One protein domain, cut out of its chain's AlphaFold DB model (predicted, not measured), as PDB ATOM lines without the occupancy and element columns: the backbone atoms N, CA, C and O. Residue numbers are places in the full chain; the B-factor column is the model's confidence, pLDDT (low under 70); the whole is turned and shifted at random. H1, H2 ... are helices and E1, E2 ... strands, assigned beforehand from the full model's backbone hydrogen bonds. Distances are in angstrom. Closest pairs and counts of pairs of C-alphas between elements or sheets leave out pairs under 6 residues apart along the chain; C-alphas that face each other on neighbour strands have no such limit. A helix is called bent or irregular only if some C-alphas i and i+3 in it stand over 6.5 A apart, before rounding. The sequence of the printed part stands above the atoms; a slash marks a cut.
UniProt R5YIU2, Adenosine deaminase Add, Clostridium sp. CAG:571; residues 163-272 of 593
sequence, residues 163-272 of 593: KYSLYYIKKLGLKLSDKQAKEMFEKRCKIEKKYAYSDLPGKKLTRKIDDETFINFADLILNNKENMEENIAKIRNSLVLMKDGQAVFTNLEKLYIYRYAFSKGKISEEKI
ATOM      1  N   LYS A 163      -3.630  -7.788 -45.175       97.88
ATOM      2  CA  LYS A 163      -3.120  -6.764 -46.087       97.88
ATOM      3  C   LYS A 163      -1.623  -6.965 -46.286       97.88
ATOM      4  O   LYS A 163      -0.867  -6.971 -45.315       97.88
ATOM      5  N   TYR A 164      -1.199  -7.058 -47.539       97.88
ATOM      6  CA  TYR A 164       0.207  -7.147 -47.914       97.88
ATOM      7  C   TYR A 164       0.589  -5.933 -48.761       97.88
ATOM      8  O   TYR A 164      -0.011  -5.686 -49.808       97.88
ATOM      9  N   SER A 165       1.531  -5.121 -48.279       97.50
ATOM     10  CA  SER A 165       1.823  -3.824 -48.895       97.50
ATOM     11  C   SER A 165       2.636  -3.946 -50.184       97.50
ATOM     12  O   SER A 165       3.462  -4.851 -50.353       97.50
ATOM     13  N   LEU A 166       2.443  -2.980 -51.084       97.75
ATOM     14  CA  LEU A 166       3.187  -2.850 -52.333       97.75
ATOM     15  C   LEU A 166       4.692  -2.737 -52.086       97.75
ATOM     16  O   LEU A 166       5.487  -3.202 -52.904       97.75
ATOM     17  N   TYR A 167       5.095  -2.180 -50.943       96.75
ATOM     18  CA  TYR A 167       6.493  -2.196 -50.548       96.75
ATOM     19  C   TYR A 167       7.082  -3.603 -50.518       96.75
ATOM     20  O   TYR A 167       8.142  -3.808 -51.103       96.75
ATOM     21  N   TYR A 168       6.435  -4.562 -49.849       97.31
ATOM     22  CA  TYR A 168       6.984  -5.915 -49.740       97.31
ATOM     23  C   TYR A 168       7.020  -6.605 -51.104       97.31
ATOM     24  O   TYR A 168       8.015  -7.250 -51.428       97.31
ATOM     25  N   ILE A 169       5.996  -6.384 -51.936       97.94
ATOM     26  CA  ILE A 169       5.941  -6.869 -53.324       97.94
ATOM     27  C   ILE A 169       7.169  -6.380 -54.101       97.94
ATOM     28  O   ILE A 169       7.926  -7.191 -54.632       97.94
ATOM     29  N   LYS A 170       7.434  -5.068 -54.097       97.25
ATOM     30  CA  LYS A 170       8.606  -4.480 -54.768       97.25
ATOM     31  C   LYS A 170       9.922  -4.945 -54.147       97.25
ATOM     32  O   LYS A 170      10.857  -5.289 -54.863       97.25
ATOM     33  N   LYS A 171      10.009  -4.953 -52.815       95.94
ATOM     34  CA  LYS A 171      11.241  -5.238 -52.071       95.94
ATOM     35  C   LYS A 171      11.716  -6.675 -52.258       95.94
ATOM     36  O   LYS A 171      12.921  -6.899 -52.324       95.94
ATOM     37  N   LEU A 172      10.781  -7.619 -52.332       96.56
ATOM     38  CA  LEU A 172      11.061  -9.037 -52.552       96.56
ATOM     39  C   LEU A 172      11.036  -9.417 -54.042       96.56
ATOM     40  O   LEU A 172      11.388 -10.542 -54.388       96.56
ATOM     41  N   GLY A 173      10.634  -8.495 -54.924       97.56
ATOM     42  CA  GLY A 173      10.462  -8.760 -56.350       97.56
ATOM     43  C   GLY A 173       9.389  -9.816 -56.610       97.56
ATOM     44  O   GLY A 173       9.614 -10.725 -57.408       97.56
ATOM     45  N   LEU A 174       8.269  -9.748 -55.886       98.25
ATOM     46  CA  LEU A 174       7.129 -10.638 -56.101       98.25
ATOM     47  C   LEU A 174       6.428 -10.261 -57.404       98.25
ATOM     48  O   LEU A 174       6.308  -9.080 -57.739       98.25
ATOM     49  N   LYS A 175       5.955 -11.270 -58.128       98.12
ATOM     50  CA  LYS A 175       5.265 -11.092 -59.404       98.12
ATOM     51  C   LYS A 175       3.761 -11.048 -59.180       98.12
ATOM     52  O   LYS A 175       3.236 -11.832 -58.393       98.12
ATOM     53  N   LEU A 176       3.082 -10.149 -59.876       98.06
ATOM     54  CA  LEU A 176       1.625 -10.027 -59.894       98.06
ATOM     55  C   LEU A 176       1.097 -10.595 -61.209       98.06
ATOM     56  O   LEU A 176       1.788 -10.491 -62.220       98.06
ATOM     57  N   SER A 177      -0.114 -11.150 -61.211       97.25
ATOM     58  CA  SER A 177      -0.836 -11.363 -62.471       97.25
ATOM     59  C   SER A 177      -1.228 -10.019 -63.096       97.25
ATOM     60  O   SER A 177      -1.300  -9.006 -62.396       97.25
ATOM     61  N   ASP A 178      -1.542  -9.993 -64.392       96.62
ATOM     62  CA  ASP A 178      -1.933  -8.756 -65.089       96.62
ATOM     63  C   ASP A 178      -3.125  -8.059 -64.420       96.62
ATOM     64  O   ASP A 178      -3.139  -6.838 -64.241       96.62
ATOM     65  N   LYS A 179      -4.104  -8.853 -63.966       96.62
ATOM     66  CA  LYS A 179      -5.259  -8.359 -63.213       96.62
ATOM     67  C   LYS A 179      -4.825  -7.690 -61.906       96.62
ATOM     68  O   LYS A 179      -5.205  -6.549 -61.648       96.62
ATOM     69  N   GLN A 180      -3.995  -8.368 -61.115       97.44
ATOM     70  CA  GLN A 180      -3.488  -7.834 -59.849       97.44
ATOM     71  C   GLN A 180      -2.649  -6.572 -60.056       97.44
ATOM     72  O   GLN A 180      -2.767  -5.622 -59.286       97.44
ATOM     73  N   ALA A 181      -1.817  -6.535 -61.097       97.25
ATOM     74  CA  ALA A 181      -0.998  -5.376 -61.427       97.25
ATOM     75  C   ALA A 181      -1.863  -4.150 -61.757       97.25
ATOM     76  O   ALA A 181      -1.607  -3.062 -61.231       97.25
ATOM     77  N   LYS A 182      -2.922  -4.330 -62.560       97.12
ATOM     78  CA  LYS A 182      -3.880  -3.266 -62.891       97.12
ATOM     79  C   LYS A 182      -4.603  -2.744 -61.647       97.12
ATOM     80  O   LYS A 182      -4.608  -1.539 -61.400       97.12
ATOM     81  N   GLU A 183      -5.154  -3.639 -60.827       96.06
ATOM     82  CA  GLU A 183      -5.855  -3.265 -59.590       96.06
ATOM     83  C   GLU A 183      -4.930  -2.539 -58.604       96.06
ATOM     84  O   GLU A 183      -5.303  -1.528 -58.002       96.06
ATOM     85  N   MET A 184      -3.689  -3.013 -58.463       96.31
ATOM     86  CA  MET A 184      -2.684  -2.375 -57.616       96.31
ATOM     87  C   MET A 184      -2.290  -0.990 -58.124       96.31
ATOM     88  O   MET A 184      -2.105  -0.083 -57.311       96.31
ATOM     89  N   PHE A 185      -2.192  -0.798 -59.440       96.81
ATOM     90  CA  PHE A 185      -1.927   0.510 -60.034       96.81
ATOM     91  C   PHE A 185      -3.058   1.503 -59.732       96.81
ATOM     92  O   PHE A 185      -2.799   2.599 -59.236       96.81
ATOM     93  N   GLU A 186      -4.315   1.102 -59.926       96.19
ATOM     94  CA  GLU A 186      -5.477   1.945 -59.625       96.19
ATOM     95  C   GLU A 186      -5.551   2.317 -58.135       96.19
ATOM     96  O   GLU A 186      -5.770   3.484 -57.786       96.19
ATOM     97  N   LYS A 187      -5.321   1.344 -57.240       95.75
ATOM     98  CA  LYS A 187      -5.225   1.581 -55.790       95.75
ATOM     99  C   LYS A 187      -4.104   2.564 -55.469       95.75
ATOM    100  O   LYS A 187      -4.328   3.512 -54.716       95.75
ATOM    101  N   ARG A 188      -2.930   2.391 -56.078       96.25
ATOM    102  CA  ARG A 188      -1.785   3.281 -55.882       96.25
ATOM    103  C   ARG A 188      -2.109   4.714 -56.298       96.25
ATOM    104  O   ARG A 188      -1.882   5.616 -55.500       96.25
ATOM    105  N   CYS A 189      -2.718   4.930 -57.466       95.81
ATOM    106  CA  CYS A 189      -3.122   6.268 -57.917       95.81
ATOM    107  C   CYS A 189      -4.120   6.938 -56.957       95.81
ATOM    108  O   CYS A 189      -4.065   8.149 -56.742       95.81
ATOM    109  N   LYS A 190      -5.032   6.167 -56.344       95.00
ATOM    110  CA  LYS A 190      -5.945   6.688 -55.310       95.00
ATOM    111  C   LYS A 190      -5.191   7.116 -54.049       95.00
ATOM    112  O   LYS A 190      -5.518   8.156 -53.485       95.00
ATOM    113  N   ILE A 191      -4.199   6.341 -53.607       94.38
ATOM    114  CA  ILE A 191      -3.364   6.695 -52.451       94.38
ATOM    115  C   ILE A 191      -2.482   7.909 -52.764       94.38
ATOM    116  O   ILE A 191      -2.425   8.820 -51.949       94.38
ATOM    117  N   GLU A 192      -1.877   7.987 -53.951       93.88
ATOM    118  CA  GLU A 192      -1.083   9.149 -54.384       93.88
ATOM    119  C   GLU A 192      -1.871  10.457 -54.282       93.88
ATOM    120  O   GLU A 192      -1.365  11.437 -53.740       93.88
ATOM    121  N   LYS A 193      -3.145  10.456 -54.696       94.00
ATOM    122  CA  LYS A 193      -4.032  11.623 -54.556       94.00
ATOM    123  C   LYS A 193      -4.220  12.067 -53.100       94.00
ATOM    124  O   LYS A 193      -4.334  13.264 -52.858       94.00
ATOM    125  N   LYS A 194      -4.214  11.145 -52.125       92.50
ATOM    126  CA  LYS A 194      -4.309  11.489 -50.689       92.50
ATOM    127  C   LYS A 194      -3.082  12.247 -50.184       92.50
ATOM    128  O   LYS A 194      -3.190  12.985 -49.212       92.50
ATOM    129  N   TYR A 195      -1.939  12.072 -50.843       91.94
ATOM    130  CA  TYR A 195      -0.672  12.692 -50.467       91.94
ATOM    131  C   TYR A 195      -0.233  13.815 -51.416       91.94
ATOM    132  O   TYR A 195       0.912  14.255 -51.340       91.94
ATOM    133  N   ALA A 196      -1.126  14.310 -52.281       85.62
ATOM    134  CA  ALA A 196      -0.810  15.351 -53.265       85.62
ATOM    135  C   ALA A 196      -0.254  16.646 -52.637       85.62
ATOM    136  O   ALA A 196       0.547  17.330 -53.264       85.62
ATOM    137  N   TYR A 197      -0.640  16.941 -51.391       86.88
ATOM    138  CA  TYR A 197      -0.190  18.106 -50.617       86.88
ATOM    139  C   TYR A 197       0.687  17.718 -49.416       86.88
ATOM    140  O   TYR A 197       0.712  18.418 -48.409       86.88
ATOM    141  N   SER A 198       1.340  16.554 -49.457       86.69
ATOM    142  CA  SER A 198       2.194  16.101 -48.358       86.69
ATOM    143  C   SER A 198       3.580  16.741 -48.424       86.69
ATOM    144  O   SER A 198       4.252  16.643 -49.446       86.69
ATOM    145  N   ASP A 199       4.065  17.258 -47.293       89.81
ATOM    146  CA  ASP A 199       5.436  17.781 -47.155       89.81
ATOM    147  C   ASP A 199       6.514  16.679 -47.075       89.81
ATOM    148  O   ASP A 199       7.699  16.947 -46.854       89.81
ATOM    149  N   LEU A 200       6.130  15.402 -47.207       88.38
ATOM    150  CA  LEU A 200       7.084  14.300 -47.149       88.38
ATOM    151  C   LEU A 200       8.012  14.321 -48.379       88.38
ATOM    152  O   LEU A 200       7.545  14.327 -49.517       88.38
ATOM    153  N   PRO A 201       9.341  14.235 -48.193       85.25
ATOM    154  CA  PRO A 201      10.281  14.303 -49.305       85.25
ATOM    155  C   PRO A 201      10.305  12.995 -50.111       85.25
ATOM    156  O   PRO A 201      10.317  11.904 -49.531       85.25
ATOM    157  N   GLY A 202      10.407  13.115 -51.441       86.81
ATOM    158  CA  GLY A 202      10.567  12.060 -52.462       86.81
ATOM    159  C   GLY A 202      10.524  10.606 -51.971       86.81
ATOM    160  O   GLY A 202       9.464   9.988 -51.937       86.81
ATOM    161  N   LYS A 203      11.673  10.043 -51.557       89.88
ATOM    162  CA  LYS A 203      11.778   8.627 -51.137       89.88
ATOM    163  C   LYS A 203      10.884   8.265 -49.942       89.88
ATOM    164  O   LYS A 203      10.343   7.160 -49.915       89.88
ATOM    165  N   LYS A 204      10.737   9.157 -48.954       90.88
ATOM    166  CA  LYS A 204       9.871   8.923 -47.782       90.88
ATOM    167  C   LYS A 204       8.399   8.934 -48.191       90.88
ATOM    168  O   LYS A 204       7.651   8.067 -47.748       90.88
ATOM    169  N   LEU A 205       8.016   9.852 -49.079       92.56
ATOM    170  CA  LEU A 205       6.670   9.910 -49.645       92.56
ATOM    171  C   LEU A 205       6.346   8.650 -50.459       92.56
ATOM    172  O   LEU A 205       5.341   7.994 -50.197       92.56
ATOM    173  N   THR A 206       7.232   8.238 -51.373       92.75
ATOM    174  CA  THR A 206       7.054   6.996 -52.145       92.75
ATOM    175  C   THR A 206       6.915   5.779 -51.232       92.75
ATOM    176  O   THR A 206       6.020   4.964 -51.434       92.75
ATOM    177  N   ARG A 207       7.760   5.672 -50.196       92.88
ATOM    178  CA  ARG A 207       7.694   4.591 -49.203       92.88
ATOM    179  C   ARG A 207       6.340   4.559 -48.495       92.88
ATOM    180  O   ARG A 207       5.754   3.488 -48.383       92.88
ATOM    181  N   LYS A 208       5.849   5.720 -48.057       93.69
ATOM    182  CA  LYS A 208       4.562   5.869 -47.370       93.69
ATOM    183  C   LYS A 208       3.388   5.448 -48.258       93.69
ATOM    184  O   LYS A 208       2.521   4.705 -47.808       93.69
ATOM    185  N   ILE A 209       3.401   5.859 -49.526       95.75
ATOM    186  CA  ILE A 209       2.396   5.467 -50.527       95.75
ATOM    187  C   ILE A 209       2.434   3.954 -50.776       95.75
ATOM    188  O   ILE A 209       1.387   3.307 -50.810       95.75
ATOM    189  N   ASP A 210       3.626   3.372 -50.917       96.12
ATOM    190  CA  ASP A 210       3.801   1.932 -51.128       96.12
ATOM    191  C   ASP A 210       3.400   1.099 -49.893       96.12
ATOM    192  O   ASP A 210       2.967  -0.042 -50.044       96.12
ATOM    193  N   ASP A 211       3.517   1.642 -48.676       93.94
ATOM    194  CA  ASP A 211       3.028   0.994 -47.450       93.94
ATOM    195  C   ASP A 211       1.502   0.992 -47.337       93.94
ATOM    196  O   ASP A 211       0.927   0.049 -46.791       93.94
ATOM    197  N   GLU A 212       0.839   2.030 -47.847       95.44
ATOM    198  CA  GLU A 212      -0.621   2.172 -47.785       95.44
ATOM    199  C   GLU A 212      -1.353   1.624 -49.008       95.44
ATOM    200  O   GLU A 212      -2.574   1.470 -48.986       95.44
ATOM    201  N   THR A 213      -0.613   1.279 -50.058       97.06
ATOM    202  CA  THR A 213      -1.131   0.518 -51.193       97.06
ATOM    203  C   THR A 213      -0.974  -0.968 -50.890       97.06
ATOM    204  O   THR A 213       0.149  -1.439 -50.722       97.06
ATOM    205  N   PHE A 214      -2.067  -1.729 -50.824       96.75
ATOM    206  CA  PHE A 214      -2.021  -3.140 -50.431       96.75
ATOM    207  C   PHE A 214      -2.854  -4.048 -51.341       96.75
ATOM    208  O   PHE A 214      -3.863  -3.633 -51.916       96.75
ATOM    209  N   ILE A 215      -2.438  -5.311 -51.395       97.69
ATOM    210  CA  ILE A 215      -3.196  -6.440 -51.936       97.69
ATOM    211  C   ILE A 215      -3.667  -7.331 -50.780       97.69
ATOM    212  O   ILE A 215      -3.042  -7.369 -49.715       97.69
ATOM    213  N   ASN A 216      -4.765  -8.057 -50.976       98.31
ATOM    214  CA  ASN A 216      -5.129  -9.158 -50.092       98.31
ATOM    215  C   ASN A 216      -4.108 -10.295 -50.279       98.31
ATOM    216  O   ASN A 216      -3.886 -10.754 -51.395       98.31
ATOM    217  N   PHE A 217      -3.467 -10.756 -49.205       98.50
ATOM    218  CA  PHE A 217      -2.419 -11.774 -49.308       98.50
ATOM    219  C   PHE A 217      -2.922 -13.118 -49.852       98.50
ATOM    220  O   PHE A 217      -2.197 -13.793 -50.578       98.50
ATOM    221  N   ALA A 218      -4.165 -13.505 -49.550       98.38
ATOM    222  CA  ALA A 218      -4.755 -14.703 -50.137       98.38
ATOM    223  C   ALA A 218      -4.927 -14.550 -51.652       98.38
ATOM    224  O   ALA A 218      -4.645 -15.491 -52.385       98.38
ATOM    225  N   ASP A 219      -5.314 -13.361 -52.122       98.12
ATOM    226  CA  ASP A 219      -5.410 -13.061 -53.553       98.12
ATOM    227  C   ASP A 219      -4.038 -13.137 -54.235       98.12
ATOM    228  O   ASP A 219      -3.891 -13.851 -55.229       98.12
ATOM    229  N   LEU A 220      -3.013 -12.508 -53.642       97.81
ATOM    230  CA  LEU A 220      -1.627 -12.537 -54.135       97.81
ATOM    231  C   LEU A 220      -1.129 -13.958 -54.424       97.81
ATOM    232  O   LEU A 220      -0.368 -14.153 -55.371       97.81
ATOM    233  N   ILE A 221      -1.532 -14.928 -53.601       97.81
ATOM    234  CA  ILE A 221      -1.107 -16.322 -53.723       97.81
ATOM    235  C   ILE A 221      -2.087 -17.128 -54.587       97.81
ATOM    236  O   ILE A 221      -1.687 -17.676 -55.608       97.81
ATOM    237  N   LEU A 222      -3.363 -17.205 -54.203       97.19
ATOM    238  CA  LEU A 222      -4.329 -18.155 -54.772       97.19
ATOM    239  C   LEU A 222      -4.814 -17.777 -56.177       97.19
ATOM    240  O   LEU A 222      -5.122 -18.668 -56.965       97.19
ATOM    241  N   ASN A 223      -4.856 -16.483 -56.513       96.25
ATOM    242  CA  ASN A 223      -5.272 -15.995 -57.835       96.25
ATOM    243  C   ASN A 223      -4.074 -15.659 -58.748       96.25
ATOM    244  O   ASN A 223      -4.205 -14.900 -59.708       96.25
ATOM    245  N   ASN A 224      -2.899 -16.228 -58.460       95.12
ATOM    246  CA  ASN A 224      -1.668 -16.020 -59.223       95.12
ATOM    247  C   ASN A 224      -0.900 -17.336 -59.408       95.12
ATOM    248  O   ASN A 224       0.247 -17.484 -58.988       95.12
ATOM    249  N   LYS A 225      -1.569 -18.320 -60.020       93.31
ATOM    250  CA  LYS A 225      -1.066 -19.692 -60.171       93.31
ATOM    251  C   LYS A 225       0.330 -19.754 -60.792       93.31
ATOM    252  O   LYS A 225       1.187 -20.458 -60.272       93.31
ATOM    253  N   GLU A 226       0.556 -19.002 -61.867       93.94
ATOM    254  CA  GLU A 226       1.811 -19.015 -62.630       93.94
ATOM    255  C   GLU A 226       3.025 -18.605 -61.791       93.94
ATOM    256  O   GLU A 226       4.104 -19.167 -61.951       93.94
ATOM    257  N   ASN A 227       2.850 -17.660 -60.862       96.00
ATOM    258  CA  ASN A 227       3.942 -17.136 -60.042       96.00
ATOM    259  C   ASN A 227       3.888 -17.617 -58.585       96.00
ATOM    260  O   ASN A 227       4.688 -17.166 -57.761       96.00
ATOM    261  N   MET A 228       2.948 -18.502 -58.246       95.81
ATOM    262  CA  MET A 228       2.664 -18.901 -56.867       95.81
ATOM    263  C   MET A 228       3.898 -19.502 -56.185       95.81
ATOM    264  O   MET A 228       4.267 -19.060 -55.098       95.81
ATOM    265  N   GLU A 229       4.557 -20.470 -56.827       93.31
ATOM    266  CA  GLU A 229       5.726 -21.165 -56.266       93.31
ATOM    267  C   GLU A 229       6.899 -20.200 -56.036       93.31
ATOM    268  O   GLU A 229       7.472 -20.165 -54.945       93.31
ATOM    269  N   GLU A 230       7.204 -19.346 -57.020       94.81
ATOM    270  CA  GLU A 230       8.278 -18.352 -56.919       94.81
ATOM    271  C   GLU A 230       7.995 -17.321 -55.815       94.81
ATOM    272  O   GLU A 230       8.872 -17.007 -55.003       94.81
ATOM    273  N   ASN A 231       6.763 -16.807 -55.753       97.31
ATOM    274  CA  ASN A 231       6.355 -15.851 -54.730       97.31
ATOM    275  C   ASN A 231       6.422 -16.473 -53.332       97.31
ATOM    276  O   ASN A 231       6.975 -15.851 -52.423       97.31
ATOM    277  N   ILE A 232       5.918 -17.700 -53.156       96.62
ATOM    278  CA  ILE A 232       5.996 -18.425 -51.882       96.62
ATOM    279  C   ILE A 232       7.454 -18.616 -51.460       96.62
ATOM    280  O   ILE A 232       7.783 -18.321 -50.312       96.62
ATOM    281  N   ALA A 233       8.344 -19.041 -52.362       94.00
ATOM    282  CA  ALA A 233       9.762 -19.217 -52.050       94.00
ATOM    283  C   ALA A 233      10.428 -17.897 -51.613       94.00
ATOM    284  O   ALA A 233      11.134 -17.854 -50.601       94.00
ATOM    285  N   LYS A 234      10.157 -16.791 -52.319       95.62
ATOM    286  CA  LYS A 234      10.664 -15.451 -51.968       95.62
ATOM    287  C   LYS A 234      10.149 -14.969 -50.612       95.62
ATOM    288  O   LYS A 234      10.932 -14.474 -49.801       95.62
ATOM    289  N   ILE A 235       8.854 -15.142 -50.345       97.00
ATOM    290  CA  ILE A 235       8.245 -14.785 -49.060       97.00
ATOM    291  C   ILE A 235       8.838 -15.650 -47.946       97.00
ATOM    292  O   ILE A 235       9.298 -15.103 -46.946       97.00
ATOM    293  N   ARG A 236       8.915 -16.972 -48.128       95.62
ATOM    294  CA  ARG A 236       9.495 -17.913 -47.159       95.62
ATOM    295  C   ARG A 236      10.899 -17.502 -46.737       95.62
ATOM    296  O   ARG A 236      11.173 -17.426 -45.540       95.62
ATOM    297  N   ASN A 237      11.753 -17.196 -47.711       93.25
ATOM    298  CA  ASN A 237      13.130 -16.770 -47.474       93.25
ATOM    299  C   ASN A 237      13.226 -15.404 -46.780       93.25
ATOM    300  O   ASN A 237      14.180 -15.164 -46.048       93.25
ATOM    301  N   SER A 238      12.246 -14.515 -46.969       94.50
ATOM    302  CA  SER A 238      12.202 -13.217 -46.276       94.50
ATOM    303  C   SER A 238      11.819 -13.315 -44.794       94.50
ATOM    304  O   SER A 238      11.996 -12.354 -44.050       94.50
ATOM    305  N   LEU A 239      11.280 -14.464 -44.374       95.75
ATOM    306  CA  LEU A 239      10.779 -14.722 -43.024       95.75
ATOM    307  C   LEU A 239      11.770 -15.496 -42.142       95.75
ATOM    308  O   LEU A 239      11.443 -15.797 -40.991       95.75
ATOM    309  N   VAL A 240      12.984 -15.748 -42.634       93.56
ATOM    310  CA  VAL A 240      14.084 -16.393 -41.902       93.56
ATOM    311  C   VAL A 240      15.347 -15.534 -41.924       93.56
ATOM    312  O   VAL A 240      15.518 -14.672 -42.788       93.56
ATOM    313  N   LEU A 241      16.236 -15.742 -40.951       92.44
ATOM    314  CA  LEU A 241      17.486 -14.994 -40.842       92.44
ATOM    315  C   LEU A 241      18.398 -15.310 -42.029       92.44
ATOM    316  O   LEU A 241      18.391 -16.415 -42.577       92.44
ATOM    317  N   MET A 242      19.181 -14.322 -42.461       86.94
ATOM    318  CA  MET A 242      20.064 -14.484 -43.615       86.94
ATOM    319  C   MET A 242      21.035 -15.660 -43.433       86.94
ATOM    320  O   MET A 242      21.446 -15.968 -42.316       86.94
ATOM    321  N   LYS A 243      21.371 -16.346 -44.531       80.75
ATOM    322  CA  LYS A 243      22.036 -17.664 -44.494       80.75
ATOM    323  C   LYS A 243      23.417 -17.684 -45.156       80.75
ATOM    324  O   LYS A 243      24.290 -18.422 -44.720       80.75
ATOM    325  N   ASP A 244      23.634 -16.868 -46.188       74.19
ATOM    326  CA  ASP A 244      24.878 -16.831 -46.984       74.19
ATOM    327  C   ASP A 244      25.988 -15.938 -46.413       74.19
ATOM    328  O   ASP A 244      27.070 -15.841 -46.989       74.19
ATOM    329  N   GLY A 245      25.732 -15.268 -45.291       75.69
ATOM    330  CA  GLY A 245      26.686 -14.378 -44.641       75.69
ATOM    331  C   GLY A 245      26.467 -14.332 -43.137       75.69
ATOM    332  O   GLY A 245      25.515 -14.923 -42.623       75.69
ATOM    333  N   GLN A 246      27.357 -13.630 -42.444       79.75
ATOM    334  CA  GLN A 246      27.223 -13.376 -41.014       79.75
ATOM    335  C   GLN A 246      26.066 -12.401 -40.789       79.75
ATOM    336  O   GLN A 246      26.064 -11.298 -41.341       79.75
ATOM    337  N   ALA A 247      25.063 -12.830 -40.026       86.12
ATOM    338  CA  ALA A 247      24.015 -11.936 -39.569       86.12
ATOM    339  C   ALA A 247      24.498 -11.206 -38.314       86.12
ATOM    340  O   ALA A 247      25.180 -11.790 -37.479       86.12
ATOM    341  N   VAL A 248      24.107  -9.944 -38.184       83.38
ATOM    342  CA  VAL A 248      24.256  -9.151 -36.958       83.38
ATOM    343  C   VAL A 248      22.876  -8.776 -36.417       83.38
ATOM    344  O   VAL A 248      21.862  -8.971 -37.095       83.38
ATOM    345  N   PHE A 249      22.815  -8.179 -35.226       84.44
ATOM    346  CA  PHE A 249      21.554  -7.821 -34.570       84.44
ATOM    347  C   PHE A 249      20.613  -6.980 -35.458       84.44
ATOM    348  O   PHE A 249      19.420  -7.262 -35.563       84.44
ATOM    349  N   THR A 250      21.146  -6.026 -36.233       86.31
ATOM    350  CA  THR A 250      20.326  -5.217 -37.163       86.31
ATOM    351  C   THR A 250      19.648  -6.039 -38.272       86.31
ATOM    352  O   THR A 250      18.633  -5.615 -38.833       86.31
ATOM    353  N   ASN A 251      20.176  -7.218 -38.629       91.44
ATOM    354  CA  ASN A 251      19.505  -8.140 -39.549       91.44
ATOM    355  C   ASN A 251      18.293  -8.799 -38.886       91.44
ATOM    356  O   ASN A 251      17.255  -8.935 -39.534       91.44
ATOM    357  N   LEU A 252      18.415  -9.159 -37.608       89.19
ATOM    358  CA  LEU A 252      17.328  -9.702 -36.796       89.19
ATOM    359  C   LEU A 252      16.200  -8.673 -36.624       89.19
ATOM    360  O   LEU A 252      15.035  -9.001 -36.855       89.19
ATOM    361  N   GLU A 253      16.515  -7.402 -36.362       87.88
ATOM    362  CA  GLU A 253      15.503  -6.334 -36.300       87.88
ATOM    363  C   GLU A 253      14.755  -6.152 -37.627       87.88
ATOM    364  O   GLU A 253      13.523  -6.070 -37.663       87.88
ATOM    365  N   LYS A 254      15.487  -6.137 -38.749       90.62
ATOM    366  CA  LYS A 254      14.883  -6.046 -40.089       90.62
ATOM    367  C   LYS A 254      13.976  -7.234 -40.377       90.62
ATOM    368  O   LYS A 254      12.925  -7.059 -40.988       90.62
ATOM    369  N   LEU A 255      14.358  -8.428 -39.942       94.12
ATOM    370  CA  LEU A 255      13.569  -9.637 -40.123       94.12
ATOM    371  C   LEU A 255      12.235  -9.576 -39.369       94.12
ATOM    372  O   LEU A 255      11.196  -9.942 -39.926       94.12
ATOM    373  N   TYR A 256      12.219  -9.022 -38.154       93.62
ATOM    374  CA  TYR A 256      10.967  -8.800 -37.430       93.62
ATOM    375  C   TYR A 256       9.965  -7.957 -38.227       93.62
ATOM    376  O   TYR A 256       8.774  -8.253 -38.175       93.62
ATOM    377  N   ILE A 257      10.413  -6.983 -39.028       93.19
ATOM    378  CA  ILE A 257       9.526  -6.166 -39.878       93.19
ATOM    379  C   ILE A 257       8.763  -7.043 -40.885       93.19
ATOM    380  O   ILE A 257       7.537  -6.946 -40.972       93.19
ATOM    381  N   TYR A 258       9.451  -7.953 -41.586       96.00
ATOM    382  CA  TYR A 258       8.804  -8.890 -42.517       96.00
ATOM    383  C   TYR A 258       7.852  -9.841 -41.788       96.00
ATOM    384  O   TYR A 258       6.731 -10.077 -42.234       96.00
ATOM    385  N   ARG A 259       8.254 -10.342 -40.616       97.12
ATOM    386  CA  ARG A 259       7.423 -11.251 -39.813       97.12
ATOM    387  C   ARG A 259       6.218 -10.550 -39.181       97.12
ATOM    388  O   ARG A 259       5.187 -11.190 -38.963       97.12
ATOM    389  N   TYR A 260       6.283  -9.247 -38.911       95.81
ATOM    390  CA  TYR A 260       5.142  -8.461 -38.432       95.81
ATOM    391  C   TYR A 260       4.056  -8.290 -39.487       95.81
ATOM    392  O   TYR A 260       2.890  -8.234 -39.102       95.81
ATOM    393  N   ALA A 261       4.399  -8.308 -40.782       95.50
ATOM    394  CA  ALA A 261       3.393  -8.324 -41.843       95.50
ATOM    395  C   ALA A 261       2.397  -9.480 -41.651       95.50
ATOM    396  O   ALA A 261       1.204  -9.292 -41.853       95.50
ATOM    397  N   PHE A 262       2.870 -10.632 -41.164       97.38
ATOM    398  CA  PHE A 262       2.050 -11.817 -40.910       97.38
ATOM    399  C   PHE A 262       1.541 -11.902 -39.475       97.38
ATOM    400  O   PHE A 262       0.367 -12.147 -39.242       97.38
ATOM    401  N   SER A 263       2.417 -11.687 -38.494       93.38
ATOM    402  CA  SER A 263       2.108 -11.935 -37.079       93.38
ATOM    403  C   SER A 263       1.399 -10.781 -36.361       93.38
ATOM    404  O   SER A 263       0.949 -10.967 -35.228       93.38
ATOM    405  N   LYS A 264       1.333  -9.604 -36.996       92.94
ATOM    406  CA  LYS A 264       0.571  -8.409 -36.588       92.94
ATOM    407  C   LYS A 264      -0.198  -7.810 -37.778       92.94
ATOM    408  O   LYS A 264      -0.518  -6.621 -37.781       92.94
ATOM    409  N   GLY A 265      -0.431  -8.615 -38.816       92.62
ATOM    410  CA  GLY A 265      -1.044  -8.170 -40.062       92.62
ATOM    411  C   GLY A 265      -2.450  -7.623 -39.843       92.62
ATOM    412  O   GLY A 265      -3.247  -8.197 -39.102       92.62
ATOM    413  N   LYS A 266      -2.772  -6.512 -40.510       95.62
ATOM    414  CA  LYS A 266      -4.151  -6.015 -40.566       95.62
ATOM    415  C   LYS A 266      -4.946  -6.867 -41.543       95.62
ATOM    416  O   LYS A 266      -4.441  -7.211 -42.605       95.62
ATOM    417  N   ILE A 267      -6.185  -7.177 -41.200       96.94
ATOM    418  CA  ILE A 267      -7.080  -7.957 -42.054       96.94
ATOM    419  C   ILE A 267      -7.551  -7.085 -43.235       96.94
ATOM    420  O   ILE A 267      -7.851  -5.908 -43.042       96.94
ATOM    421  N   SER A 268      -7.581  -7.640 -44.451       96.56
ATOM    422  CA  SER A 268      -8.136  -6.963 -45.633       96.56
ATOM    423  C   SER A 268      -9.651  -6.803 -45.506       96.56
ATOM    424  O   SER A 268     -10.333  -7.767 -45.157       96.56
ATOM    425  N   GLU A 269     -10.180  -5.617 -45.816       94.19
ATOM    426  CA  GLU A 269     -11.627  -5.406 -45.946       94.19
ATOM    427  C   GLU A 269     -12.171  -6.056 -47.227       94.19
ATOM    428  O   GLU A 269     -13.271  -6.599 -47.238       94.19
ATOM    429  N   GLU A 270     -11.371  -6.058 -48.296       92.19
ATOM    430  CA  GLU A 270     -11.673  -6.735 -49.557       92.19
ATOM    431  C   GLU A 270     -11.326  -8.221 -49.420       92.19
ATOM    432  O   GLU A 270     -10.167  -8.624 -49.584       92.19
ATOM    433  N   LYS A 271     -12.318  -9.027 -49.034       96.38
ATOM    434  CA  LYS A 271     -12.192 -10.479 -48.879       96.38
ATOM    435  C   LYS A 271     -12.436 -11.201 -50.201       96.38
ATOM    436  O   LYS A 271     -13.293 -10.801 -50.981       96.38
ATOM    437  N   ILE A 272     -11.709 -12.293 -50.404       96.50
ATOM    438  CA  ILE A 272     -11.965 -13.277 -51.454       96.50
ATOM    439  C   ILE A 272     -12.497 -14.569 -50.836       96.50
ATOM    440  O   ILE A 272     -12.259 -14.857 -49.655       96.50
TER     441      ILE A 272
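What this domain is: This is residues 163 to 272 of the 593 residues of the protein "Adenosine deaminase Add" of Clostridium sp. CAG:571 (UniProt R5YIU2). A small core of two short strands, E1 and E2, and the short helix H1 has the other helices round it: the longer H2 and H3 meet on one side of it, the short H4 and the longer H5 form a corner at another, and H6 comes in near E1 with its residue Ala 261. H2 and H5 are splayed apart with H4 between them, and the link from H5 to H6 swings away from the body, where residues 243 to 250 stick out. The printed part has 110 residues, with six named helices and two named strands in the order E1 H1 H2 H3 E2 H4 H5 H6; the sheet, E1 - E2, is antiparallel and the class is mostly helix. The whole is compact, with a radius of gyration of the C-alphas of 15.0 A and spans of 42 by 37 by 22 A.

How they stand to each other: Strands E1, residues 163 to 165, and E2, residues 214 to 216, are antiparallel neighbours at 142 degrees; N 164 and O 215 are 2.9 A apart, as are N 215 and O 164, within hydrogen-bond range. H1, residues 166 to 172, touches H3, residues 202 to 212, about perpendicular at 77 degrees; their closest C-alphas, Tyr 167 and Asp 210, are 5.0 A apart. H2, residues 178 to 194, touches H3 with residues 188 to 192 alone, at a steep tilt of 62 degrees, opposite ways; the closest C-alphas are Ile 191 and Ile 209, 6.2 A. The closest C-alphas of H2 and E2 are Met 184 and Ile 215, 7.0 A. H5, residues 225 to 238, touches H4, residues 217 to 222, with its residues 228 to 232 alone, at a steep tilt of 46 degrees, opposite ways; the closest C-alphas are Ile 221 and Met 228, 5.5 A. H5 only just touches H1, with 3 pairs of C-alphas within 8 A, the closest Leu 172 and Lys 234 at 6.5 A, through residues 234 to 238 of H5 alone. H6, residues 249 to 263, and H5 are close but not clearly touching; the closest C-alphas are Ser 238 and Tyr 258, 6.7 A. H2 and H5 are apart. Every O i to N i+4 pair is within hydrogen-bond range in H1, H3 and H4; in H2 it is 12 of 13, in H5 8 of 10 and in H6 8 of 11.

Where its parts are: E1 begins at C-alpha 163, (-3.120, -6.764, -46.087). H2 is 25.0 A long from first to last C-alpha, H3 15.6 A, H5 20.3 A and H6 20.0 A, while H1 is 10.0 A, H4 8.6 A, E1 6.4 A and E2 6.8 A. H5 is irregular: C-alphas 226 and 229 are 7.8 A apart. H6 ends at C-alpha 263, (2.108, -11.935, -37.079).

The domain as a whole: The farthest C-alphas, Tyr 197 and Asp 244, are 43.2 A apart. The printed part has no cut, and no link is long. The mean pLDDT of the printed part is 93.8, and no printed residue is under 70.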